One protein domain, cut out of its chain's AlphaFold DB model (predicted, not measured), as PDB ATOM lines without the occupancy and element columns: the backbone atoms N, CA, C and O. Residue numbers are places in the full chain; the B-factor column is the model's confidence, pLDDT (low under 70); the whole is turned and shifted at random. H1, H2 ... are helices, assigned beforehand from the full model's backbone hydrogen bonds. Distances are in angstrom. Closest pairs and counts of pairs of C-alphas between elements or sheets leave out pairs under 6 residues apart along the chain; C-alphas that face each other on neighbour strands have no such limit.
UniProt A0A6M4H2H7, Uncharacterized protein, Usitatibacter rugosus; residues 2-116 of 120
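Overview. This is residues 2 to 116 of the 120 residues of an uncharacterized protein of Usitatibacter rugosus (UniProt A0A6M4H2H7). A long, narrow helical hairpin: H1 runs nearly the whole length, H2 folds back beside its last part, and H3 carries on past H2 back along H1, standing free of it. The printed part has 115 residues with three named helices, H1, H2, H3 in chain order, and no named strand: all helix. It is an extended rod, radius of gyration of the C-alphas 26.1 A, spans 90 by 22 by 17 A.

Along the chain. Find C-alpha 2 at (23.395, 31.018, 2.812); from there H1, residues 2 to 59, runs 85.0 A to C-alpha 59 at (35.730, 25.948, -81.149). H2, residues 64 to 91, covers 39.7 A. H3, residues 98 to 115, covers 25.7 A and ends at (30.176, 42.623, -6.311).

Arrangement. H1 touches H2 with residues 48 to 59 alone; look at the closest C-alphas, Ala 56 and Ala 67, 5.2 A apart. This hairpin runs opposite ways at a shallow tilt of 5 degrees. H3 is apart from H1 and H2. Every O i to N i+4 pair is within hydrogen-bond range in H2 and H3, and 53 of 54 in H1.

Size, cuts and confidence. The C-alphas farthest apart, Arg 2 and Thr 62, are 90.6 A apart. The printed part has no cut; the link H1 to H2 is tight, H2 to H3 short. Confidence is under 70 in 29 residues, among them 90 to 107.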
ATOM      1  N   ARG A   2      22.052  30.982   3.442       54.53
ATOM      2  CA  ARG A   2      23.395  31.018   2.812       54.53
ATOM      3  C   ARG A   2      23.728  29.814   1.909       54.53
ATOM      4  O   ARG A   2      24.473  29.975   0.954       54.53
ATOM      5  N   GLU A   3      23.136  28.647   2.159       58.28
ATOM      6  CA  GLU A   3      23.384  27.414   1.380       58.28
ATOM      7  C   GLU A   3      22.745  27.424  -0.018       58.28
ATOM      8  O   GLU A   3      23.243  26.788  -0.942       58.28
ATOM      9  N   ALA A   4      21.668  28.192  -0.208       65.06
ATOM     10  CA  ALA A   4      21.028  28.329  -1.517       65.06
ATOM     11  C   ALA A   4      21.911  29.114  -2.507       65.06
ATOM     12  O   ALA A   4      21.920  28.814  -3.698       65.06
ATOM     13  N   GLY A   5      22.691  30.085  -2.015       66.31
ATOM     14  CA  GLY A   5      23.588  30.895  -2.845       66.31
ATOM     15  C   GLY A   5      24.794  30.114  -3.373       66.31
ATOM     16  O   GLY A   5      25.175  30.282  -4.528       66.31
ATOM     17  N   THR A   6      25.364  29.210  -2.570       70.25
ATOM     18  CA  THR A   6      26.505  28.373  -2.982       70.25
ATOM     19  C   THR A   6      26.094  27.280  -3.966       70.25
ATOM     20  O   THR A   6      26.822  27.018  -4.924       70.25
ATOM     21  N   ALA A   7      24.908  26.689  -3.790       73.25
ATOM     22  CA  ALA A   7      24.352  25.723  -4.735       73.25
ATOM     23  C   ALA A   7      24.050  26.362  -6.104       73.25
ATOM     24  O   ALA A   7      24.352  25.774  -7.141       73.25
ATOM     25  N   LEU A   8      23.512  27.587  -6.114       70.81
ATOM     26  CA  LEU A   8      23.223  28.327  -7.344       70.81
ATOM     27  C   LEU A   8      24.506  28.723  -8.095       70.81
ATOM     28  O   LEU A   8      24.580  28.551  -9.310       70.81
ATOM     29  N   LEU A   9      25.538  29.176  -7.374       71.38
ATOM     30  CA  LEU A   9      26.850  29.495  -7.950       71.38
ATOM     31  C   LEU A   9      27.543  28.259  -8.546       71.38
ATOM     32  O   LEU A   9      28.106  28.340  -9.637       71.38
ATOM     33  N   GLY A  10      27.461  27.105  -7.877       71.38
ATOM     34  CA  GLY A  10      28.002  25.846  -8.402       71.38
ATOM     35  C   GLY A  10      27.277  25.357  -9.661       71.38
ATOM     36  O   GLY A  10      27.915  24.868 -10.596       71.38
ATOM     37  N   LEU A  11      25.953  25.539  -9.716       74.38
ATOM     38  CA  LEU A  11      25.128  25.167 -10.868       74.38
ATOM     39  C   LEU A  11      25.376  26.076 -12.085       74.38
ATOM     40  O   LEU A  11      25.405  25.598 -13.218       74.38
ATOM     41  N   ILE A  12      25.579  27.377 -11.860       71.00
ATOM     42  CA  ILE A  12      25.945  28.331 -12.919       71.00
ATOM     43  C   ILE A  12      27.351  28.029 -13.446       71.00
ATOM     44  O   ILE A  12      27.532  27.973 -14.658       71.00
ATOM     45  N   GLY A  13      28.322  27.765 -12.566       71.62
ATOM     46  CA  GLY A  13      29.693  27.434 -12.970       71.62
ATOM     47  C   GLY A  13      29.762  26.217 -13.897       71.62
ATOM     48  O   GLY A  13      30.380  26.285 -14.956       71.62
ATOM     49  N   THR A  14      29.041  25.144 -13.563       73.44
ATOM     50  CA  THR A  14      28.982  23.931 -14.402       73.44
ATOM     51  C   THR A  14      28.258  24.154 -15.729       73.44
ATOM     52  O   THR A  14      28.690  23.631 -16.753       73.44
ATOM     53  N   ARG A  15      27.184  24.955 -15.759       75.19
ATOM     54  CA  ARG A  15      26.489  25.317 -17.011       75.19
ATOM     55  C   ARG A  15      27.363  26.176 -17.921       75.19
ATOM     56  O   ARG A  15      27.373  25.941 -19.121       75.19
ATOM     57  N   VAL A  16      28.093  27.141 -17.364       74.00
ATOM     58  CA  VAL A  16      29.022  28.001 -18.115       74.00
ATOM     59  C   VAL A  16      30.187  27.189 -18.674       74.00
ATOM     60  O   VAL A  16      30.592  27.408 -19.812       74.00
ATOM     61  N   GLU A  17      30.695  26.221 -17.913       72.19
ATOM     62  CA  GLU A  17      31.737  25.307 -18.383       72.19
ATOM     63  C   GLU A  17      31.238  24.427 -19.541       72.19
ATOM     64  O   GLU A  17      31.933  24.294 -20.549       72.19
ATOM     65  N   LEU A  18      30.002  23.916 -19.453       74.75
ATOM     66  CA  LEU A  18      29.363  23.164 -20.537       74.75
ATOM     67  C   LEU A  18      29.111  24.034 -21.780       74.75
ATOM     68  O   LEU A  18      29.475  23.634 -22.879       74.75
ATOM     69  N   LEU A  19      28.562  25.243 -21.610       72.62
ATOM     70  CA  LEU A  19      28.314  26.193 -22.705       72.62
ATOM     71  C   LEU A  19      29.619  26.614 -23.390       72.62
ATOM     72  O   LEU A  19      29.687  26.700 -24.612       72.62
ATOM     73  N   GLY A  20      30.683  26.848 -22.617       71.50
ATOM     74  CA  GLY A  20      32.008  27.150 -23.157       71.50
ATOM     75  C   GLY A  20      32.611  25.983 -23.946       71.50
ATOM     76  O   GLY A  20      33.335  26.213 -24.920       71.50
ATOM     77  N   LEU A  21      32.306  24.743 -23.553       71.44
ATOM     78  CA  LEU A  21      32.704  23.537 -24.276       71.44
ATOM     79  C   LEU A  21      31.923  23.392 -25.593       71.44
ATOM     80  O   LEU A  21      32.542  23.235 -26.644       71.44
ATOM     81  N   GLU A  22      30.597  23.537 -25.547       71.62
ATOM     82  CA  GLU A  22      29.705  23.474 -26.714       71.62
ATOM     83  C   GLU A  22      30.044  24.561 -27.749       71.62
ATOM     84  O   GLU A  22      30.173  24.268 -28.937       71.62
ATOM     85  N   LEU A  23      30.316  25.797 -27.309       73.00
ATOM     86  CA  LEU A  23      30.735  26.897 -28.190       73.00
ATOM     87  C   LEU A  23      32.075  26.624 -28.886       73.00
ATOM     88  O   LEU A  23      32.261  26.976 -30.055       73.00
ATOM     89  N   ARG A  24      33.033  26.004 -28.185       69.56
ATOM     90  CA  ARG A  24      34.312  25.591 -28.785       69.56
ATOM     91  C   ARG A  24      34.112  24.482 -29.811       69.56
ATOM     92  O   ARG A  24      34.769  24.496 -30.852       69.56
ATOM     93  N   GLU A  25      33.215  23.546 -29.531       72.50
ATOM     94  CA  GLU A  25      32.885  22.453 -30.439       72.50
ATOM     95  C   GLU A  25      32.185  22.964 -31.709       72.50
ATOM     96  O   GLU A  25      32.598  22.621 -32.824       72.50
ATOM     97  N   GLU A  26      31.223  23.881 -31.577       67.00
ATOM     98  CA  GLU A  26      30.585  24.540 -32.719       67.00
ATOM     99  C   GLU A  26      31.571  25.388 -33.528       67.00
ATOM    100  O   GLU A  26      31.567  25.316 -34.760       67.00
ATOM    101  N   ALA A  27      32.476  26.131 -32.882       73.44
ATOM    102  CA  ALA A  27      33.497  26.909 -33.585       73.44
ATOM    103  C   ALA A  27      34.406  26.020 -34.455       73.44
ATOM    104  O   ALA A  27      34.656  26.343 -35.620       73.44
ATOM    105  N   LEU A  28      34.847  24.870 -33.930       75.69
ATOM    106  CA  LEU A  28      35.644  23.893 -34.682       75.69
ATOM    107  C   LEU A  28      34.850  23.276 -35.839       75.69
ATOM    108  O   LEU A  28      35.389  23.091 -36.936       75.69
ATOM    109  N   HIS A  29      33.566  22.986 -35.624       78.69
ATOM    110  CA  HIS A  29      32.695  22.460 -36.668       78.69
ATOM    111  C   HIS A  29      32.504  23.473 -37.807       78.69
ATOM    112  O   HIS A  29      32.705  23.133 -38.978       78.69
ATOM    113  N   LEU A  30      32.201  24.735 -37.478       77.38
ATOM    114  CA  LEU A  30      32.114  25.823 -38.454       77.38
ATOM    115  C   LEU A  30      33.441  26.027 -39.190       77.38
ATOM    116  O   LEU A  30      33.431  26.194 -40.410       77.38
ATOM    117  N   GLN A  31      34.572  25.978 -38.485       75.69
ATOM    118  CA  GLN A  31      35.897  26.111 -39.087       75.69
ATOM    119  C   GLN A  31      36.163  24.991 -40.100       75.69
ATOM    120  O   GLN A  31      36.614  25.256 -41.216       75.69
ATOM    121  N   ARG A  32      35.832  23.741 -39.758       77.31
ATOM    122  CA  ARG A  32      35.980  22.598 -40.670       77.31
ATOM    123  C   ARG A  32      35.092  22.742 -41.906       77.31
ATOM    124  O   ARG A  32      35.540  22.470 -43.021       77.31
ATOM    125  N   MET A  33      33.858  23.198 -41.715       79.44
ATOM    126  CA  MET A  33      32.900  23.433 -42.793       79.44
ATOM    127  C   MET A  33      33.340  24.593 -43.703       79.44
ATOM    128  O   MET A  33      33.202  24.497 -44.920       79.44
ATOM    129  N   LEU A  34      33.948  25.644 -43.139       81.50
ATOM    130  CA  LEU A  34      34.572  26.741 -43.884       81.50
ATOM    131  C   LEU A  34      35.743  26.257 -44.738       81.50
ATOM    132  O   LEU A  34      35.781  26.560 -45.927       81.50
ATOM    133  N   VAL A  35      36.666  25.476 -44.168       85.00
ATOM    134  CA  VAL A  35      37.810  24.925 -44.914       85.00
ATOM    135  C   VAL A  35      37.327  24.058 -46.076       85.00
ATOM    136  O   VAL A  35      37.760  24.260 -47.210       85.00
ATOM    137  N   LEU A  36      36.384  23.143 -45.830       82.56
ATOM    138  CA  LEU A  36      35.769  22.331 -46.886       82.56
ATOM    139  C   LEU A  36      35.068  23.192 -47.944       82.56
ATOM    140  O   LEU A  36      35.207  22.923 -49.134       82.56
ATOM    141  N   GLY A  37      34.357  24.242 -47.528       86.44
ATOM    142  CA  GLY A  37      33.708  25.190 -48.431       86.44
ATOM    143  C   GLY A  37      34.699  25.935 -49.326       86.44
ATOM    144  O   GLY A  37      34.473  26.035 -50.530       86.44
ATOM    145  N   VAL A  38      35.822  26.401 -48.771       85.00
ATOM    146  CA  VAL A  38      36.900  27.066 -49.524       85.00
ATOM    147  C   VAL A  38      37.543  26.103 -50.520       85.00
ATOM    148  O   VAL A  38      37.710  26.456 -51.686       85.00
ATOM    149  N   VAL A  39      37.853  24.874 -50.094       89.69
ATOM    150  CA  VAL A  39      38.412  23.838 -50.975       89.69
ATOM    151  C   VAL A  39      37.442  23.518 -52.115       89.69
ATOM    152  O   VAL A  39      37.840  23.521 -53.279       89.69
ATOM    153  N   ALA A  40      36.160  23.307 -51.810       86.62
ATOM    154  CA  ALA A  40      35.138  23.044 -52.818       86.62
ATOM    155  C   ALA A  40      34.986  24.215 -53.801       86.62
ATOM    156  O   ALA A  40      34.953  23.993 -55.011       86.62
ATOM    157  N   ALA A  41      34.950  25.457 -53.308       86.56
ATOM    158  CA  ALA A  41      34.872  26.651 -54.147       86.56
ATOM    159  C   ALA A  41      36.093  26.785 -55.072       86.56
ATOM    160  O   ALA A  41      35.933  27.094 -56.253       86.56
ATOM    161  N   PHE A  42      37.294  26.500 -54.564       87.62
ATOM    162  CA  PHE A  42      38.522  26.514 -55.354       87.62
ATOM    163  C   PHE A  42      38.499  25.462 -56.469       87.62
ATOM    164  O   PHE A  42      38.734  25.797 -57.631       87.62
ATOM    165  N   LEU A  43      38.152  24.208 -56.145       90.62
ATOM    166  CA  LEU A  43      38.032  23.142 -57.144       90.62
ATOM    167  C   LEU A  43      36.976  23.479 -58.204       90.62
ATOM    168  O   LEU A  43      37.214  23.285 -59.394       90.62
ATOM    169  N   MET A  44      35.824  24.004 -57.786       87.88
ATOM    170  CA  MET A  44      34.725  24.344 -58.690       87.88
ATOM    171  C   MET A  44      35.085  25.520 -59.608       87.88
ATOM    172  O   MET A  44      34.808  25.467 -60.805       87.88
ATOM    173  N   GLY A  45      35.762  26.543 -59.078       87.31
ATOM    174  CA  GLY A  45      36.302  27.649 -59.869       87.31
ATOM    175  C   GLY A  45      37.341  27.180 -60.890       87.31
ATOM    176  O   GLY A  45      37.251  27.537 -62.063       87.31
ATOM    177  N   GLY A  46      38.279  26.320 -60.480       88.25
ATOM    178  CA  GLY A  46      39.272  25.726 -61.380       88.25
ATOM    179  C   GLY A  46      38.641  24.870 -62.485       88.25
ATOM    180  O   GLY A  46      38.996  25.014 -63.653       88.25
ATOM    181  N   ALA A  47      37.660  24.030 -62.143       88.62
ATOM    182  CA  ALA A  47      36.920  23.223 -63.111       88.62
ATOM    183  C   ALA A  47      36.168  24.095 -64.127       88.62
ATOM    184  O   ALA A  47      36.223  23.825 -65.326       88.62
ATOM    185  N   LEU A  48      35.518  25.172 -63.668       87.69
ATOM    186  CA  LEU A  48      34.837  26.128 -64.539       87.69
ATOM    187  C   LEU A  48      35.821  26.809 -65.500       87.69
ATOM    188  O   LEU A  48      35.516  26.961 -66.682       87.69
ATOM    189  N   VAL A  49      37.016  27.159 -65.008       86.81
ATOM    190  CA  VAL A  49      38.065  27.760 -65.835       86.81
ATOM    191  C   VAL A  49      38.536  26.804 -66.929       86.81
ATOM    192  O   VAL A  49      38.568  27.157 -68.109       86.81
ATOM    193  N   LEU A  50      38.880  25.575 -66.548       87.38
ATOM    194  CA  LEU A  50      39.339  24.552 -67.486       87.38
ATOM    195  C   LEU A  50      38.259  24.201 -68.511       87.38
ATOM    196  O   LEU A  50      38.576  24.012 -69.681       87.38
ATOM    197  N   PHE A  51      36.989  24.173 -68.106       84.69
ATOM    198  CA  PHE A  51      35.869  23.957 -69.018       84.69
ATOM    199  C   PHE A  51      35.734  25.094 -70.043       84.69
ATOM    200  O   PHE A  51      35.531  24.844 -71.229       84.69
ATOM    201  N   GLY A  52      35.945  26.338 -69.613       84.94
ATOM    202  CA  GLY A  52      36.083  27.489 -70.501       84.94
ATOM    203  C   GLY A  52      37.173  27.333 -71.551       84.94
ATOM    204  O   GLY A  52      36.933  27.524 -72.741       84.94
ATOM    205  N   ILE A  53      38.371  26.954 -71.102       85.50
ATOM    206  CA  ILE A  53      39.525  26.711 -71.974       85.50
ATOM    207  C   ILE A  53      39.236  25.559 -72.940       85.50
ATOM    208  O   ILE A  53      39.567  25.669 -74.115       85.50
ATOM    209  N   LEU A  54      38.590  24.487 -72.478       84.19
ATOM    210  CA  LEU A  54      38.187  23.352 -73.308       84.19
ATOM    211  C   LEU A  54      37.245  23.796 -74.436       84.19
ATOM    212  O   LEU A  54      37.469  23.446 -75.591       84.19
ATOM    213  N   ILE A  55      36.223  24.600 -74.116       83.31
ATOM    214  CA  ILE A  55      35.302  25.167 -75.114       83.31
ATOM    215  C   ILE A  55      36.062  26.070 -76.082       83.31
ATOM    216  O   ILE A  55      35.891  25.951 -77.294       83.31
ATOM    217  N   ALA A  56      36.910  26.959 -75.561       82.62
ATOM    218  CA  ALA A  56      37.711  27.844 -76.389       82.62
ATOM    219  C   ALA A  56      38.572  27.032 -77.360       82.62
ATOM    220  O   ALA A  56      38.452  27.239 -78.557       82.62
ATOM    221  N   ALA A  57      39.343  26.059 -76.873       82.06
ATOM    222  CA  ALA A  57      40.197  25.201 -77.688       82.06
ATOM    223  C   ALA A  57      39.409  24.374 -78.719       82.06
ATOM    224  O   ALA A  57      39.850  24.257 -79.857       82.06
ATOM    225  N   ALA A  58      38.237  23.843 -78.357       81.19
ATOM    226  CA  ALA A  58      37.416  23.033 -79.259       81.19
ATOM    227  C   ALA A  58      36.789  23.841 -80.409       81.19
ATOM    228  O   ALA A  58      36.614  23.312 -81.504       81.19
ATOM    229  N   PHE A  59      36.445  25.111 -80.175       79.19
ATOM    230  CA  PHE A  59      35.730  25.948 -81.149       79.19
ATOM    231  C   PHE A  59      36.582  27.079 -81.752       79.19
ATOM    232  O   PHE A  59      36.081  27.838 -82.591       79.19
ATOM    233  N   TRP A  60      37.857  27.198 -81.361       72.12
ATOM    234  CA  TRP A  60      38.742  28.293 -81.773       72.12
ATOM    235  C   TRP A  60      38.955  28.360 -83.287       72.12
ATOM    236  O   TRP A  60      38.894  29.450 -83.848       72.12
ATOM    237  N   ASP A  61      39.165  27.228 -83.961       73.88
ATOM    238  CA  ASP A  61      39.526  27.227 -85.387       73.88
ATOM    239  C   ASP A  61      38.370  27.604 -86.324       73.88
ATOM    240  O   ASP A  61      38.597  28.140 -87.406       73.88
ATOM    241  N   THR A  62      37.117  27.368 -85.927       68.81
ATOM    242  CA  THR A  62      35.960  27.533 -86.829       68.81
ATOM    243  C   THR A  62      35.018  28.664 -86.407       68.81
ATOM    244  O   THR A  62      34.413  29.306 -87.262       68.81
ATOM    245  N   TYR A  63      34.903  28.963 -85.108       68.62
ATOM    246  CA  TYR A  63      33.857  29.848 -84.579       68.62
ATOM    247  C   TYR A  63      34.353  30.745 -83.436       68.62
ATOM    248  O   TYR A  63      33.727  30.821 -82.378       68.62
ATOM    249  N   ARG A  64      35.455  31.481 -83.646       76.50
ATOM    250  CA  ARG A  64      36.096  32.346 -82.627       76.50
ATOM    251  C   ARG A  64      35.116  33.220 -81.826       76.50
ATOM    252  O   ARG A  64      35.241  33.295 -80.607       76.50
ATOM    253  N   LEU A  65      34.123  33.847 -82.474       75.69
ATOM    254  CA  LEU A  65      33.109  34.669 -81.785       75.69
ATOM    255  C   LEU A  65      32.155  33.848 -80.904       75.69
ATOM    256  O   LEU A  65      31.795  34.282 -79.816       75.69
ATOM    257  N   LEU A  66      31.742  32.672 -81.374       77.06
ATOM    258  CA  LEU A  66      30.812  31.780 -80.676       77.06
ATOM    259  C   LEU A  66      31.506  31.102 -79.485       77.06
ATOM    260  O   LEU A  66      30.911  30.982 -78.418       77.06
ATOM    261  N   ALA A  67      32.792  30.769 -79.635       78.38
ATOM    262  CA  ALA A  67      33.658  30.312 -78.551       78.38
ATOM    263  C   ALA A  67      33.785  31.380 -77.447       78.38
ATOM    264  O   ALA A  67      33.563  31.088 -76.273       78.38
ATOM    265  N   LEU A  68      34.059  32.635 -77.825       77.44
ATOM    266  CA  LEU A  68      34.102  33.771 -76.897       77.44
ATOM    267  C   LEU A  68      32.755  33.998 -76.199       77.44
ATOM    268  O   LEU A  68      32.717  34.140 -74.979       77.44
ATOM    269  N   GLY A  69      31.650  33.982 -76.948       81.81
ATOM    270  CA  GLY A  69      30.304  34.134 -76.393       81.81
ATOM    271  C   GLY A  69      29.953  33.030 -75.392       81.81
ATOM    272  O   GLY A  69      29.471  33.325 -74.299       81.81
ATOM    273  N   GLY A  70      30.261  31.773 -75.722       81.75
ATOM    274  CA  GLY A  70      30.042  30.627 -74.838       81.75
ATOM    275  C   GLY A  70      30.839  30.728 -73.539       81.75
ATOM    276  O   GLY A  70      30.282  30.527 -72.462       81.75
ATOM    277  N   VAL A  71      32.114  31.120 -73.621       81.19
ATOM    278  CA  VAL A  71      32.968  31.341 -72.444       81.19
ATOM    279  C   VAL A  71      32.422  32.477 -71.574       81.19
ATOM    280  O   VAL A  71      32.301  32.312 -70.362       81.19
ATOM    281  N   VAL A  72      32.015  33.606 -72.161       84.88
ATOM    282  CA  VAL A  72      31.451  34.735 -71.400       84.88
ATOM    283  C   VAL A  72      30.168  34.334 -70.672       84.88
ATOM    284  O   VAL A  72      30.036  34.606 -69.479       84.88
ATOM    285  N   VAL A  73      29.243  33.655 -71.354       86.44
ATOM    286  CA  VAL A  73      27.984  33.199 -70.744       86.44
ATOM    287  C   VAL A  73      28.253  32.180 -69.639       86.44
ATOM    288  O   VAL A  73      27.665  32.278 -68.564       86.44
ATOM    289  N   LEU A  74      29.170  31.238 -69.864       85.44
ATOM    290  CA  LEU A  74      29.522  30.205 -68.896       85.44
ATOM    291  C   LEU A  74      30.104  30.801 -67.605       85.44
ATOM    292  O   LEU A  74      29.628  30.492 -66.510       85.44
ATOM    293  N   TYR A  75      31.113  31.666 -67.715       83.50
ATOM    294  CA  TYR A  75      31.733  32.289 -66.543       83.50
ATOM    295  C   TYR A  75      30.805  33.304 -65.889       83.50
ATOM    296  O   TYR A  75      30.790  33.404 -64.664       83.50
ATOM    297  N   GLY A  76      30.002  34.020 -66.680       87.06
ATOM    298  CA  GLY A  76      28.978  34.925 -66.170       87.06
ATOM    299  C   GLY A  76      27.929  34.184 -65.341       87.06
ATOM    300  O   GLY A  76      27.632  34.593 -64.221       87.06
ATOM    301  N   ALA A  77      27.425  33.052 -65.839       89.00
ATOM    302  CA  ALA A  77      26.465  32.217 -65.123       89.00
ATOM    303  C   ALA A  77      27.083  31.584 -63.867       89.00
ATOM    304  O   ALA A  77      26.497  31.663 -62.786       89.00
ATOM    305  N   GLY A  78      28.285  31.007 -63.981       89.06
ATOM    306  CA  GLY A  78      28.996  30.419 -62.843       89.06
ATOM    307  C   GLY A  78      29.322  31.449 -61.758       89.06
ATOM    308  O   GLY A  78      29.038  31.218 -60.581       89.06
ATOM    309  N   GLY A  79      29.832  32.617 -62.152       86.12
ATOM    310  CA  GLY A  79      30.112  33.739 -61.257       86.12
ATOM    311  C   GLY A  79      28.847  34.306 -60.614       86.12
ATOM    312  O   GLY A  79      28.830  34.544 -59.408       86.12
ATOM    313  N   GLY A  80      27.762  34.450 -61.380       88.62
ATOM    314  CA  GLY A  80      26.461  34.890 -60.877       88.62
ATOM    315  C   GLY A  80      25.880  33.937 -59.831       88.62
ATOM    316  O   GLY A  80      25.493  34.374 -58.748       88.62
ATOM    317  N   LEU A  81      25.890  32.628 -60.100       87.38
ATOM    318  CA  LEU A  81      25.447  31.612 -59.140       87.38
ATOM    319  C   LEU A  81      26.312  31.602 -57.873       87.38
ATOM    320  O   LEU A  81      25.771  31.520 -56.767       87.38
ATOM    321  N   ALA A  82      27.636  31.725 -58.015       86.25
ATOM    322  CA  ALA A  82      28.554  31.823 -56.884       86.25
ATOM    323  C   ALA A  82      28.280  33.079 -56.037       86.25
ATOM    324  O   ALA A  82      28.189  32.979 -54.814       86.25
ATOM    325  N   LEU A  83      28.057  34.235 -56.670       84.06
ATOM    326  CA  LEU A  83      27.668  35.484 -56.008       84.06
ATOM    327  C   LEU A  83      26.330  35.360 -55.278       84.06
ATOM    328  O   LEU A  83      26.226  35.798 -54.136       84.06
ATOM    329  N   MET A  84      25.316  34.743 -55.890       86.44
ATOM    330  CA  MET A  84      24.018  34.519 -55.241       86.44
ATOM    331  C   MET A  84      24.148  33.602 -54.022       86.44
ATOM    332  O   MET A  84      23.574  33.890 -52.971       86.44
ATOM    333  N   ARG A  85      24.931  32.522 -54.134       82.44
ATOM    334  CA  ARG A  85      25.188  31.594 -53.022       82.44
ATOM    335  C   ARG A  85      25.985  32.248 -51.905       82.44
ATOM    336  O   ARG A  85      25.603  32.100 -50.749       82.44
ATOM    337  N   LEU A  86      27.030  33.006 -52.236       79.25
ATOM    338  CA  LEU A  86      27.816  33.757 -51.260       79.25
ATOM    339  C   LEU A  86      26.958  34.819 -50.572       79.25
ATOM    340  O   LEU A  86      26.964  34.914 -49.351       79.25
ATOM    341  N   ARG A  87      26.160  35.570 -51.339       81.38
ATOM    342  CA  ARG A  87      25.237  36.566 -50.796       81.38
ATOM    343  C   ARG A  87      24.232  35.919 -49.851       81.38
ATOM    344  O   ARG A  87      24.025  36.449 -48.771       81.38
ATOM    345  N   SER A  88      23.655  34.775 -50.215       77.44
ATOM    346  CA  SER A  88      22.751  34.031 -49.333       77.44
ATOM    347  C   SER A  88      23.463  33.519 -48.079       77.44
ATOM    348  O   SER A  88      22.918  33.663 -46.991       77.44
ATOM    349  N   ALA A  89      24.682  32.987 -48.199       72.94
ATOM    350  CA  ALA A  89      25.456  32.491 -47.061       72.94
ATOM    351  C   ALA A  89      25.854  33.607 -46.079       72.94
ATOM    352  O   ALA A  89      25.813  33.390 -44.872       72.94
ATOM    353  N   VAL A  90      26.204  34.791 -46.591       66.75
ATOM    354  CA  VAL A  90      26.595  35.960 -45.788       66.75
ATOM    355  C   VAL A  90      25.375  36.671 -45.194       66.75
ATOM    356  O   VAL A  90      25.389  37.005 -44.018       66.75
ATOM    357  N   TYR A  91      24.295  36.876 -45.958       68.38
ATOM    358  CA  TYR A  91      23.099  37.559 -45.444       68.38
ATOM    359  C   TYR A  91      22.253  36.689 -44.505       68.38
ATOM    360  O   TYR A  91      21.618  37.236 -43.609       68.38
ATOM    361  N   ASN A  92      22.254  35.359 -44.659       60.12
ATOM    362  CA  ASN A  92      21.549  34.469 -43.725       60.12
ATOM    363  C   ASN A  92      22.370  34.125 -42.475       60.12
ATOM    364  O   ASN A  92      21.838  33.491 -41.567       60.12
ATOM    365  N   ARG A  93      23.647  34.518 -42.404       49.72
ATOM    366  CA  ARG A  93      24.457  34.382 -41.192       49.72
ATOM    367  C   ARG A  93      24.943  35.750 -40.742       49.72
ATOM    368  O   ARG A  93      26.033  36.184 -41.101       49.72
ATOM    369  N   ALA A  94      24.131  36.407 -39.913       48.66
ATOM    370  CA  ALA A  94      24.627  37.455 -39.028       48.66
ATOM    371  C   ALA A  94      25.888  36.944 -38.291       48.66
ATOM    372  O   ALA A  94      25.941  35.755 -37.955       48.66
ATOM    373  N   PRO A  95      26.917  37.787 -38.078       52.12
ATOM    374  CA  PRO A  95      28.168  37.359 -37.459       52.12
ATOM    375  C   PRO A  95      27.882  36.748 -36.072       52.12
ATOM    376  O   PRO A  95      27.358  37.448 -35.207       52.12
ATOM    377  N   PRO A  96      28.199  35.458 -35.841       54.09
ATOM    378  CA  PRO A  96      27.638  34.697 -34.720       54.09
ATOM    379  C   PRO A  96      28.208  35.046 -33.336       54.09
ATOM    380  O   PRO A  96      27.766  34.482 -32.344       54.09
ATOM    381  N   PHE A  97      29.177  35.960 -33.250       53.94
ATOM    382  CA  PHE A  97      29.933  36.190 -32.015       53.94
ATOM    383  C   PHE A  97      29.895  37.627 -31.496       53.94
ATOM    384  O   PHE A  97      30.215  37.842 -30.335       53.94
ATOM    385  N   ASP A  98      29.469  38.609 -32.290       52.31
ATOM    386  CA  ASP A  98      29.558  40.017 -31.873       52.31
ATOM    387  C   ASP A  98      28.391  40.436 -30.960       52.31
ATOM    388  O   ASP A  98      28.567  41.190 -30.005       52.31
ATOM    389  N   ALA A  99      27.198  39.882 -31.201       54.31
ATOM    390  CA  ALA A  99      26.043  40.074 -30.322       54.31
ATOM    391  C   ALA A  99      26.254  39.381 -28.964       54.31
ATOM    392  O   ALA A  99      26.065  39.998 -27.919       54.31
ATOM    393  N   THR A 100      26.746  38.141 -28.983       57.88
ATOM    394  CA  THR A 100      26.961  37.325 -27.781       57.88
ATOM    395  C   THR A 100      28.119  37.838 -26.923       57.88
ATOM    396  O   THR A 100      28.021  37.826 -25.701       57.88
ATOM    397  N   VAL A 101      29.209  38.337 -27.529       63.50
ATOM    398  CA  VAL A 101      30.326  38.945 -26.777       63.50
ATOM    399  C   VAL A 101      29.884  40.235 -26.086       63.50
ATOM    400  O   VAL A 101      30.267  40.469 -24.943       63.50
ATOM    401  N   ARG A 102      29.027  41.037 -26.728       57.94
ATOM    402  CA  ARG A 102      28.449  42.244 -26.119       57.94
ATOM    403  C   ARG A 102      27.498  41.935 -24.967       57.94
ATOM    404  O   ARG A 102      27.503  42.663 -23.978       57.94
ATOM    405  N   GLU A 103      26.717  40.864 -25.076       63.09
ATOM    406  CA  GLU A 103      25.876  40.381 -23.974       63.09
ATOM    407  C   GLU A 103      26.720  39.872 -22.800       63.09
ATOM    408  O   GLU A 103      26.461  40.236 -21.655       63.09
ATOM    409  N   LEU A 104      27.801  39.133 -23.074       66.75
ATOM    410  CA  LEU A 104      28.711  38.638 -22.039       66.75
ATOM    411  C   LEU A 104      29.475  39.772 -21.332       66.75
ATOM    412  O   LEU A 104      29.735  39.706 -20.130       66.75
ATOM    413  N   GLU A 105      29.825  40.828 -22.067       69.12
ATOM    414  CA  GLU A 105      30.473  42.020 -21.518       69.12
ATOM    415  C   GLU A 105      29.503  42.849 -20.659       69.12
ATOM    416  O   GLU A 105      29.902  43.376 -19.617       69.12
ATOM    417  N   ALA A 106      28.221  42.912 -21.038       69.50
ATOM    418  CA  ALA A 106      27.173  43.557 -20.250       69.50
ATOM    419  C   ALA A 106      26.897  42.811 -18.931       69.50
ATOM    420  O   ALA A 106      26.845  43.449 -17.875       69.50
ATOM    421  N   ASP A 107      26.822  41.477 -18.966       68.31
ATOM    422  CA  ASP A 107      26.626  40.643 -17.771       68.31
ATOM    423  C   ASP A 107      27.828  40.698 -16.818       68.31
ATOM    424  O   ASP A 107      27.664  40.815 -15.601       68.31
ATOM    425  N   LEU A 108      29.059  40.703 -17.349       74.31
ATOM    426  CA  LEU A 108      30.269  40.889 -16.541       74.31
ATOM    427  C   LEU A 108      30.315  42.266 -15.875       74.31
ATOM    428  O   LEU A 108      30.798  42.391 -14.746       74.31
ATOM    429  N   LYS A 109      29.810  43.301 -16.552       71.19
ATOM    430  CA  LYS A 109      29.736  44.653 -15.996       71.19
ATOM    431  C   LYS A 109      28.726  44.718 -14.853       71.19
ATOM    432  O   LYS A 109      29.080  45.214 -13.787       71.19
ATOM    433  N   ALA A 110      27.546  44.125 -15.033       75.75
ATOM    434  CA  ALA A 110      26.508  44.055 -14.006       75.75
ATOM    435  C   ALA A 110      26.958  43.248 -12.774       75.75
ATOM    436  O   ALA A 110      26.781  43.687 -11.640       75.75
ATOM    437  N   LEU A 111      27.622  42.104 -12.976       70.06
ATOM    438  CA  LEU A 111      28.154  41.293 -11.875       70.06
ATOM    439  C   LEU A 111      29.262  42.009 -11.098       70.06
ATOM    440  O   LEU A 111      29.345  41.883  -9.873       70.06
ATOM    441  N   ARG A 112      30.111  42.777 -11.787       71.81
ATOM    442  CA  ARG A 112      31.184  43.546 -11.147       71.81
ATOM    443  C   ARG A 112      30.658  44.755 -10.376       71.81
ATOM    444  O   ARG A 112      31.253  45.112  -9.365       71.81
ATOM    445  N   GLU A 113      29.549  45.337 -10.817       71.06
ATOM    446  CA  GLU A 113      28.845  46.423 -10.129       71.06
ATOM    447  C   GLU A 113      28.153  45.915  -8.855       71.06
ATOM    448  O   GLU A 113      28.306  46.510  -7.794       71.06
ATOM    449  N   VAL A 114      27.513  44.740  -8.916       67.44
ATOM    450  CA  VAL A 114      26.890  44.080  -7.751       67.44
ATOM    451  C   VAL A 114      27.926  43.572  -6.738       67.44
ATOM    452  O   VAL A 114      27.690  43.617  -5.535       67.44
ATOM    453  N   THR A 115      29.090  43.099  -7.197       66.19
ATOM    454  CA  THR A 115      30.176  42.623  -6.311       66.19
ATOM    455  C   THR A 115      31.030  43.777  -5.758       66.19
ATOM    456  O   THR A 115      31.789  43.591  -4.809       66.19
ATOM    457  N   GLY A 116      30.922  44.969  -6.351       55.78
ATOM    458  CA  GLY A 116      31.688  46.160  -5.990       55.78
ATOM    459  C   GLY A 116      31.162  46.934  -4.781       55.78
ATOM    460  O   GLY A 116      31.804  47.911  -4.407       55.78
TER     461      GLY A 116